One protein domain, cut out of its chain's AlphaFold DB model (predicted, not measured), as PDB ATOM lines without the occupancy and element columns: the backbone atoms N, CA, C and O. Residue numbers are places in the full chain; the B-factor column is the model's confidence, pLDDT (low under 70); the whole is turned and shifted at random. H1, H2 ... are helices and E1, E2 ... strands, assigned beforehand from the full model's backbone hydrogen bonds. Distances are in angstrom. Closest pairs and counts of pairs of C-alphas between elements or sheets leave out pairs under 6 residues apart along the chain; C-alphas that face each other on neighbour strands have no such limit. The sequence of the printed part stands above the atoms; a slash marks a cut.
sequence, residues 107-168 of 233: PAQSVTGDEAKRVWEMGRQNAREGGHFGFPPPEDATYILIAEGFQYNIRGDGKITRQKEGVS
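AT A GLANCE: This is residues 107 to 168 of the 233 residues of an uncharacterized protein of Magnetospirillum fulvum (UniProt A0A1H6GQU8). A twisted sheet of four antiparallel strands, in the order E1, E4, E3, E2, has one long helix, H1, crossing one face. This makes two layers, a helix on one face of a sheet, and a long loop, residues 129 to 141, leads from the end of H1 back to E2. The printed part has 62 residues, with one named helix and four named strands in the chain order E1, H1, E2, E3, E4; the class is mixed, helices and strands. It is compact, with a radius of gyration of the C-alphas of 10.8 A, and rounded, spanning 28 by 22 by 21 A.

HOW THE PARTS SIT: E2, residues 142 to 147, and E3, residues 150 to 155, form a hairpin, with N 145 and O 152 at 2.9 A. E4, residues 160 to 164, forms a hairpin with E3, with N 153 and O 161 at 2.8 A. E2, E3 and E4 are a meander, each strand the antiparallel neighbour of the one before. E1, residues 109 to 111, is an edge strand antiparallel to E4, with N 111 and O 160 at 2.9 A. The sheet is only just strongly twisted, its C-alphas up to 4.2 A off the best plane. H1, residues 113 to 128, is on the sheet at a height of 9.4 A and runs across the strands, at 83 degrees to E2 on the local plane. Its closest C-alphas to E2 are Gly 123 and Leu 145, 6.6 A apart. Every O i to N i+4 pair in H1 is within hydrogen-bond range.

IN THESE COORDINATES: E1 begins at C-alpha 109, (265.171, 172.088, 226.230). H1, 23.2 A long, ends at C-alpha 128, (267.369, 191.308, 244.055). E2 measures 15.6 A, E3 15.7 A and E4 13.7 A, ending at C-alpha 164, (268.697, 179.874, 222.211).

THE WHOLE: The C-alphas farthest apart, Pro 107 and Gly 130, are 30.6 A apart. The printed part has no cut, and the link from H1 to E2 is long. Residues 132 to 133 have pLDDT under 70.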
ATOM      1  N   PRO A 107     263.394 173.167 219.383       93.19
ATOM      2  CA  PRO A 107     262.560 172.837 220.531       93.19
ATOM      3  C   PRO A 107     263.204 173.320 221.835       93.19
ATOM      4  O   PRO A 107     264.408 173.157 222.051       93.19
ATOM      5  N   ALA A 108     262.381 173.857 222.739       93.50
ATOM      6  CA  ALA A 108     262.840 174.228 224.070       93.50
ATOM      7  C   ALA A 108     263.366 172.993 224.822       93.50
ATOM      8  O   ALA A 108     262.752 171.923 224.826       93.50
ATOM      9  N   GLN A 109     264.504 173.153 225.489       94.69
ATOM     10  CA  GLN A 109     265.171 172.088 226.230       94.69
ATOM     11  C   GLN A 109     264.847 172.200 227.715       94.69
ATOM     12  O   GLN A 109     264.899 173.287 228.286       94.69
ATOM     13  N   SER A 110     264.545 171.071 228.355       95.12
ATOM     14  CA  SER A 110     264.402 171.019 229.812       95.12
ATOM     15  C   SER A 110     265.763 171.213 230.482       95.12
ATOM     16  O   SER A 110     266.737 170.555 230.114       95.12
ATOM     17  N   VAL A 111     265.824 172.099 231.473       95.38
ATOM     18  CA  VAL A 111     267.028 172.370 232.262       95.38
ATOM     19  C   VAL A 111     266.898 171.662 233.605       95.38
ATOM     20  O   VAL A 111     265.920 171.847 234.326       95.38
ATOM     21  N   THR A 112     267.885 170.835 233.953       94.62
ATOM     22  CA  THR A 112     267.861 170.001 235.168       94.62
ATOM     23  C   THR A 112     269.217 169.995 235.880       94.62
ATOM     24  O   THR A 112     270.205 170.527 235.374       94.62
ATOM     25  N   GLY A 113     269.265 169.417 237.085       94.75
ATOM     26  CA  GLY A 113     270.509 169.228 237.833       94.75
ATOM     27  C   GLY A 113     271.173 170.540 238.252       94.75
ATOM     28  O   GLY A 113     270.511 171.469 238.721       94.75
ATOM     29  N   ASP A 114     272.493 170.605 238.111       95.44
ATOM     30  CA  ASP A 114     273.279 171.759 238.555       95.44
ATOM     31  C   ASP A 114     273.033 173.006 237.702       95.44
ATOM     32  O   ASP A 114     273.050 174.119 238.228       95.44
ATOM     33  N   GLU A 115     272.699 172.839 236.418       93.56
ATOM     34  CA  GLU A 115     272.303 173.963 235.571       93.56
ATOM     35  C   GLU A 115     271.008 174.603 236.082       93.56
ATOM     36  O   GLU A 115     270.945 175.823 236.216       93.56
ATOM     37  N   ALA A 116     270.007 173.798 236.451       94.62
ATOM     38  CA  ALA A 116     268.747 174.315 236.983       94.62
ATOM     39  C   ALA A 116     268.956 175.099 238.286       94.62
ATOM     40  O   ALA A 116     268.413 176.191 238.441       94.62
ATOM     41  N   LYS A 117     269.793 174.587 239.198       94.50
ATOM     42  CA  LYS A 117     270.148 175.293 240.442       94.50
ATOM     43  C   LYS A 117     270.835 176.626 240.157       94.50
ATOM     44  O   LYS A 117     270.499 177.632 240.777       94.50
ATOM     45  N   ARG A 118     271.778 176.636 239.213       95.62
ATOM     46  CA  ARG A 118     272.507 177.840 238.808       95.62
ATOM     47  C   ARG A 118     271.567 178.882 238.202       95.62
ATOM     48  O   ARG A 118     271.596 180.031 238.623       95.62
ATOM     49  N   VAL A 119     270.700 178.479 237.273       93.81
ATOM     50  CA  VAL A 119     269.702 179.355 236.636       93.81
ATOM     51  C   VAL A 119     268.703 179.903 237.656       93.81
ATOM     52  O   VAL A 119     268.363 181.084 237.615       93.81
ATOM     53  N   TRP A 120     268.291 179.086 238.624       92.81
ATOM     54  CA  TRP A 120     267.433 179.522 239.723       92.81
ATOM     55  C   TRP A 120     268.098 180.586 240.605       92.81
ATOM     56  O   TRP A 120     267.454 181.563 240.987       92.81
ATOM     57  N   GLU A 121     269.389 180.432 240.913       93.31
ATOM     58  CA  GLU A 121     270.136 181.446 241.663       93.31
ATOM     59  C   GLU A 121     270.321 182.730 240.849       93.31
ATOM     60  O   GLU A 121     270.108 183.814 241.387       93.31
ATOM     61  N   MET A 122     270.623 182.621 239.550       92.19
ATOM     62  CA  MET A 122     270.711 183.783 238.657       92.19
ATOM     63  C   MET A 122     269.390 184.560 238.612       92.19
ATOM     64  O   MET A 122     269.399 185.781 238.740       92.19
ATOM     65  N   GLY A 123     268.251 183.868 238.494       90.75
ATOM     66  CA  GLY A 123     266.932 184.506 238.529       90.75
ATOM     67  C   GLY A 123     266.659 185.216 239.858       90.75
ATOM     68  O   GLY A 123     266.192 186.355 239.875       90.75
ATOM     69  N   ARG A 124     267.035 184.593 240.984       90.44
ATOM     70  CA  ARG A 124     266.929 185.213 242.312       90.44
ATOM     71  C   ARG A 124     267.820 186.447 242.451       90.44
ATOM     72  O   ARG A 124     267.395 187.436 243.044       90.44
ATOM     73  N   GLN A 125     269.050 186.383 241.948       90.94
ATOM     74  CA  GLN A 125     269.987 187.501 241.977       90.94
ATOM     75  C   GLN A 125     269.469 188.667 241.130       90.94
ATOM     76  O   GLN A 125     269.397 189.784 241.636       90.94
ATOM     77  N   ASN A 126     269.004 188.400 239.908       88.44
ATOM     78  CA  ASN A 126     268.426 189.416 239.028       88.44
ATOM     79  C   ASN A 126     267.235 190.138 239.689       88.44
ATOM     80  O   ASN A 126     267.167 191.365 239.682       88.44
ATOM     81  N   ALA A 127     266.345 189.393 240.353       86.75
ATOM     82  CA  ALA A 127     265.232 189.975 241.101       86.75
ATOM     83  C   ALA A 127     265.688 190.853 242.286       86.75
ATOM     84  O   ALA A 127     265.064 191.871 242.580       86.75
ATOM     85  N   ARG A 128     266.792 190.500 242.960       86.88
ATOM     86  CA  ARG A 128     267.369 191.308 244.055       86.88
ATOM     87  C   ARG A 128     268.049 192.583 243.563       86.88
ATOM     88  O   ARG A 128     268.027 193.583 244.271       86.88
ATOM     89  N   GLU A 129     268.644 192.547 242.376       87.38
ATOM     90  CA  GLU A 129     269.391 193.665 241.780       87.38
ATOM     91  C   GLU A 129     268.491 194.703 241.084       87.38
ATOM     92  O   GLU A 129     268.986 195.615 240.428       87.38
ATOM     93  N   GLY A 130     267.170 194.608 241.263       73.62
ATOM     94  CA  GLY A 130     266.207 195.563 240.711       73.62
ATOM     95  C   GLY A 130     265.429 195.048 239.502       73.62
ATOM     96  O   GLY A 130     264.774 195.840 238.827       73.62
ATOM     97  N   GLY A 131     265.455 193.739 239.230       70.00
ATOM     98  CA  GLY A 131     264.530 193.123 238.285       70.00
ATOM     99  C   GLY A 131     263.073 193.412 238.672       70.00
ATOM    100  O   GLY A 131     262.683 193.268 239.828       70.00
ATOM    101  N   HIS A 132     262.244 193.808 237.702       63.53
ATOM    102  CA  HIS A 132     260.838 194.202 237.904       63.53
ATOM    103  C   HIS A 132     259.881 193.042 238.269       63.53
ATOM    104  O   HIS A 132     258.669 193.164 238.092       63.53
ATOM    105  N   PHE A 133     260.390 191.912 238.767       68.75
ATOM    106  CA  PHE A 133     259.617 190.688 238.977       68.75
ATOM    107  C   PHE A 133     259.903 190.056 240.342       68.75
ATOM    108  O   PHE A 133     261.049 189.977 240.782       68.75
ATOM    109  N   GLY A 134     258.850 189.570 241.004       75.25
ATOM    110  CA  GLY A 134     258.972 188.784 242.231       75.25
ATOM    111  C   GLY A 134     259.568 187.403 241.952       75.25
ATOM    112  O   GLY A 134     259.146 186.729 241.012       75.25
ATOM    113  N   PHE A 135     260.542 186.989 242.768       85.88
ATOM    114  CA  PHE A 135     261.176 185.672 242.680       85.88
ATOM    115  C   PHE A 135     261.089 184.928 244.030       85.88
ATOM    116  O   PHE A 135     261.439 185.515 245.057       85.88
ATOM    117  N   PRO A 136     260.692 183.642 244.064       86.69
ATOM    118  CA  PRO A 136     260.299 182.818 242.917       86.69
ATOM    119  C   PRO A 136     259.007 183.320 242.248       86.69
ATOM    120  O   PRO A 136     258.204 183.984 242.908       86.69
ATOM    121  N   PRO A 137     258.818 183.044 240.946       88.44
ATOM    122  CA  PRO A 137     257.581 183.391 240.261       88.44
ATOM    123  C   PRO A 137     256.380 182.663 240.901       88.44
ATOM    124  O   PRO A 137     256.543 181.536 241.380       88.44
ATOM    125  N   PRO A 138     255.180 183.273 240.901       89.19
ATOM    126  CA  PRO A 138     253.931 182.587 241.239       89.19
ATOM    127  C   PRO A 138     253.732 181.294 240.435       89.19
ATOM    128  O   PRO A 138     254.249 181.175 239.326       89.19
ATOM    129  N   GLU A 139     252.974 180.336 240.975       88.38
ATOM    130  CA  GLU A 139     252.786 178.991 240.394       88.38
ATOM    131  C   GLU A 139     252.280 179.013 238.937       88.38
ATOM    132  O   GLU A 139     252.701 178.205 238.106       88.38
ATOM    133  N   ASP A 140     251.429 179.981 238.610       89.00
ATOM    134  CA  ASP A 140     250.843 180.223 237.291       89.00
ATOM    135  C   ASP A 140     251.684 181.149 236.394       89.00
ATOM    136  O   ASP A 140     251.372 181.331 235.215       89.00
ATOM    137  N   ALA A 141     252.779 181.701 236.915       89.06
ATOM    138  CA  ALA A 141     253.640 182.634 236.209       89.06
ATOM    139  C   ALA A 141     254.915 181.968 235.670       89.06
ATOM    140  O   ALA A 141     255.411 180.949 236.161       89.06
ATOM    141  N   THR A 142     255.474 182.592 234.634       89.94
ATOM    142  CA  THR A 142     256.784 182.245 234.076       89.94
ATOM    143  C   THR A 142     257.660 183.484 234.083       89.94
ATOM    144  O   THR A 142     257.300 184.510 233.511       89.94
ATOM    145  N   TYR A 143     258.812 183.384 234.732       90.81
ATOM    146  CA  TYR A 143     259.853 184.395 234.693       90.81
ATOM    147  C   TYR A 143     260.805 184.105 233.527       90.81
ATOM    148  O   TYR A 143     261.275 182.977 233.372       90.81
ATOM    149  N   ILE A 144     261.070 185.119 232.704       91.12
ATOM    150  CA  ILE A 144     261.955 185.020 231.542       91.12
ATOM    151  C   ILE A 144     263.296 185.659 231.901       91.12
ATOM    152  O   ILE A 144     263.355 186.849 232.206       91.12
ATOM    153  N   LEU A 145     264.368 184.874 231.841       91.00
ATOM    154  CA  LEU A 145     265.740 185.325 232.061       91.00
ATOM    155  C   LEU A 145     266.543 185.168 230.771       91.00
ATOM    156  O   LEU A 145     266.647 184.064 230.245       91.00
ATOM    157  N   ILE A 146     267.148 186.251 230.291       91.69
ATOM    158  CA  ILE A 146     268.082 186.214 229.162       91.69
ATOM    159  C   ILE A 146     269.498 186.226 229.730       91.69
ATOM    160  O   ILE A 146     269.900 187.189 230.384       91.69
ATOM    161  N   ALA A 147     270.236 185.141 229.524       91.19
ATOM    162  CA  ALA A 147     271.606 185.005 229.992       91.19
ATOM    163  C   ALA A 147     272.371 184.027 229.100       91.19
ATOM    164  O   ALA A 147     271.821 183.029 228.644       91.19
ATOM    165  N   GLU A 148     273.658 184.303 228.881       91.75
ATOM    166  CA  GLU A 148     274.584 183.360 228.231       91.75
ATOM    167  C   GLU A 148     274.154 182.934 226.812       91.75
ATOM    168  O   GLU A 148     274.476 181.838 226.359       91.75
ATOM    169  N   GLY A 149     273.424 183.803 226.101       92.56
ATOM    170  CA  GLY A 149     272.892 183.520 224.764       92.56
ATOM    171  C   GLY A 149     271.677 182.587 224.756       92.56
ATOM    172  O   GLY A 149     271.316 182.054 223.703       92.56
ATOM    173  N   PHE A 150     271.041 182.381 225.911       94.62
ATOM    174  CA  PHE A 150     269.803 181.627 226.063       94.62
ATOM    175  C   PHE A 150     268.713 182.479 226.709       94.62
ATOM    176  O   PHE A 150     268.960 183.302 227.590       94.62
ATOM    177  N   GLN A 151     267.477 182.206 226.310       94.50
ATOM    178  CA  GLN A 151     266.288 182.575 227.054       94.50
ATOM    179  C   GLN A 151     265.879 181.391 227.935       94.50
ATOM    180  O   GLN A 151     265.522 180.323 227.434       94.50
ATOM    181  N   TYR A 152     265.904 181.594 229.246       94.50
ATOM    182  CA  TYR A 152     265.418 180.662 230.253       94.50
ATOM    183  C   TYR A 152     264.001 181.039 230.681       94.50
ATOM    184  O   TYR A 152     263.749 182.171 231.086       94.50
ATOM    185  N   ASN A 153     263.087 180.076 230.645       93.38
ATOM    186  CA  ASN A 153     261.729 180.210 231.154       93.38
ATOM    187  C   ASN A 153     261.644 179.457 232.488       93.38
ATOM    188  O   ASN A 153     261.648 178.225 232.511       93.38
ATOM    189  N   ILE A 154     261.600 180.196 233.593       94.06
ATOM    190  CA  ILE A 154     261.552 179.678 234.963       94.06
ATOM    191  C   ILE A 154     260.104 179.761 235.446       94.06
ATOM    192  O   ILE A 154     259.573 180.851 235.649       94.06
ATOM    193  N   ARG A 155     259.445 178.618 235.616       92.94
ATOM    194  CA  ARG A 155     258.049 178.546 236.068       92.94
ATOM    195  C   ARG A 155     257.959 178.504 237.591       92.94
ATOM    196  O   ARG A 155     258.880 178.019 238.252       92.94
ATOM    197  N   GLY A 156     256.834 178.955 238.148       88.50
ATOM    198  CA  GLY A 156     256.587 178.875 239.593       88.50
ATOM    199  C   GLY A 156     256.522 177.449 240.143       88.50
ATOM    200  O   GLY A 156     256.872 177.228 241.298       88.50
ATOM    201  N   ASP A 157     256.188 176.463 239.301       90.00
ATOM    202  CA  ASP A 157     256.257 175.031 239.640       90.00
ATOM    203  C   ASP A 157     257.698 174.473 239.696       90.00
ATOM    204  O   ASP A 157     257.903 173.275 239.897       90.00
ATOM    205  N   GLY A 158     258.708 175.329 239.507       86.94
ATOM    206  CA  GLY A 158     260.123 174.974 239.557       86.94
ATOM    207  C   GLY A 158     260.671 174.375 238.263       86.94
ATOM    208  O   GLY A 158     261.871 174.101 238.188       86.94
ATOM    209  N   LYS A 159     259.846 174.177 237.225       93.69
ATOM    210  CA  LYS A 159     260.342 173.726 235.919       93.69
ATOM    211  C   LYS A 159     261.054 174.859 235.202       93.69
ATOM    212  O   LYS A 159     260.560 175.984 235.134       93.69
ATOM    213  N   ILE A 160     262.194 174.527 234.610       95.38
ATOM    214  CA  ILE A 160     263.001 175.459 233.831       95.38
ATOM    215  C   ILE A 160     263.165 174.884 232.431       95.38
ATOM    216  O   ILE A 160     263.587 173.736 232.269       95.38
ATOM    217  N   THR A 161     262.850 175.681 231.417       95.94
ATOM    218  CA  THR A 161     263.226 175.383 230.033       95.94
ATOM    219  C   THR A 161     264.166 176.452 229.507       95.94
ATOM    220  O   THR A 161     264.179 177.574 230.009       95.94
ATOM    221  N   ARG A 162     264.969 176.107 228.504       95.25
ATOM    222  CA  ARG A 162     265.801 177.063 227.775       95.25
ATOM    223  C   ARG A 162     265.589 176.940 226.277       95.25
ATOM    224  O   ARG A 162     265.346 175.848 225.765       95.25
ATOM    225  N   GLN A 163     265.765 178.049 225.586       94.19
ATOM    226  CA  GLN A 163     265.913 178.112 224.138       94.19
ATOM    227  C   GLN A 163     267.028 179.096 223.806       94.19
ATOM    228  O   GLN A 163     267.328 179.984 224.607       94.19
ATOM    229  N   LYS A 164     267.676 178.927 222.655       93.38
ATOM    230  CA  LYS A 164     268.697 179.874 222.211       93.38
ATOM    231  C   LYS A 164     268.056 181.250 222.011       93.38
ATOM    232  O   LYS A 164     266.946 181.357 221.494       93.38
ATOM    233  N   GLU A 165     268.735 182.297 222.461       89.19
ATOM    234  CA  GLU A 165     268.240 183.664 222.335       89.19
ATOM    235  C   GLU A 165     268.007 184.014 220.857       89.19
ATOM    236  O   GLU A 165     268.838 183.718 219.995       89.19
ATOM    237  N   GLY A 166     266.843 184.596 220.561       84.50
ATOM    238  CA  GLY A 166     266.433 184.923 219.192       84.50
ATOM    239  C   GLY A 166     266.000 183.727 218.337       84.50
ATOM    240  O   GLY A 166     265.684 183.922 217.166       84.50
ATOM    241  N   VAL A 167     265.957 182.509 218.891       90.19
ATOM    242  CA  VAL A 167     265.454 181.312 218.202       90.19
ATOM    243  C   VAL A 167     264.082 180.932 218.749       90.19
ATOM    244  O   VAL A 167     263.902 180.734 219.951       90.19
ATOM    245  N   SER A 168     263.115 180.836 217.842       90.38
ATOM    246  CA  SER A 168     261.733 180.447 218.131       90.38
ATOM    247  C   SER A 168     261.619 178.939 218.385       90.38
ATOM    248  O   SER A 168     262.325 178.150 217.756       90.38
TER     249      SER A 168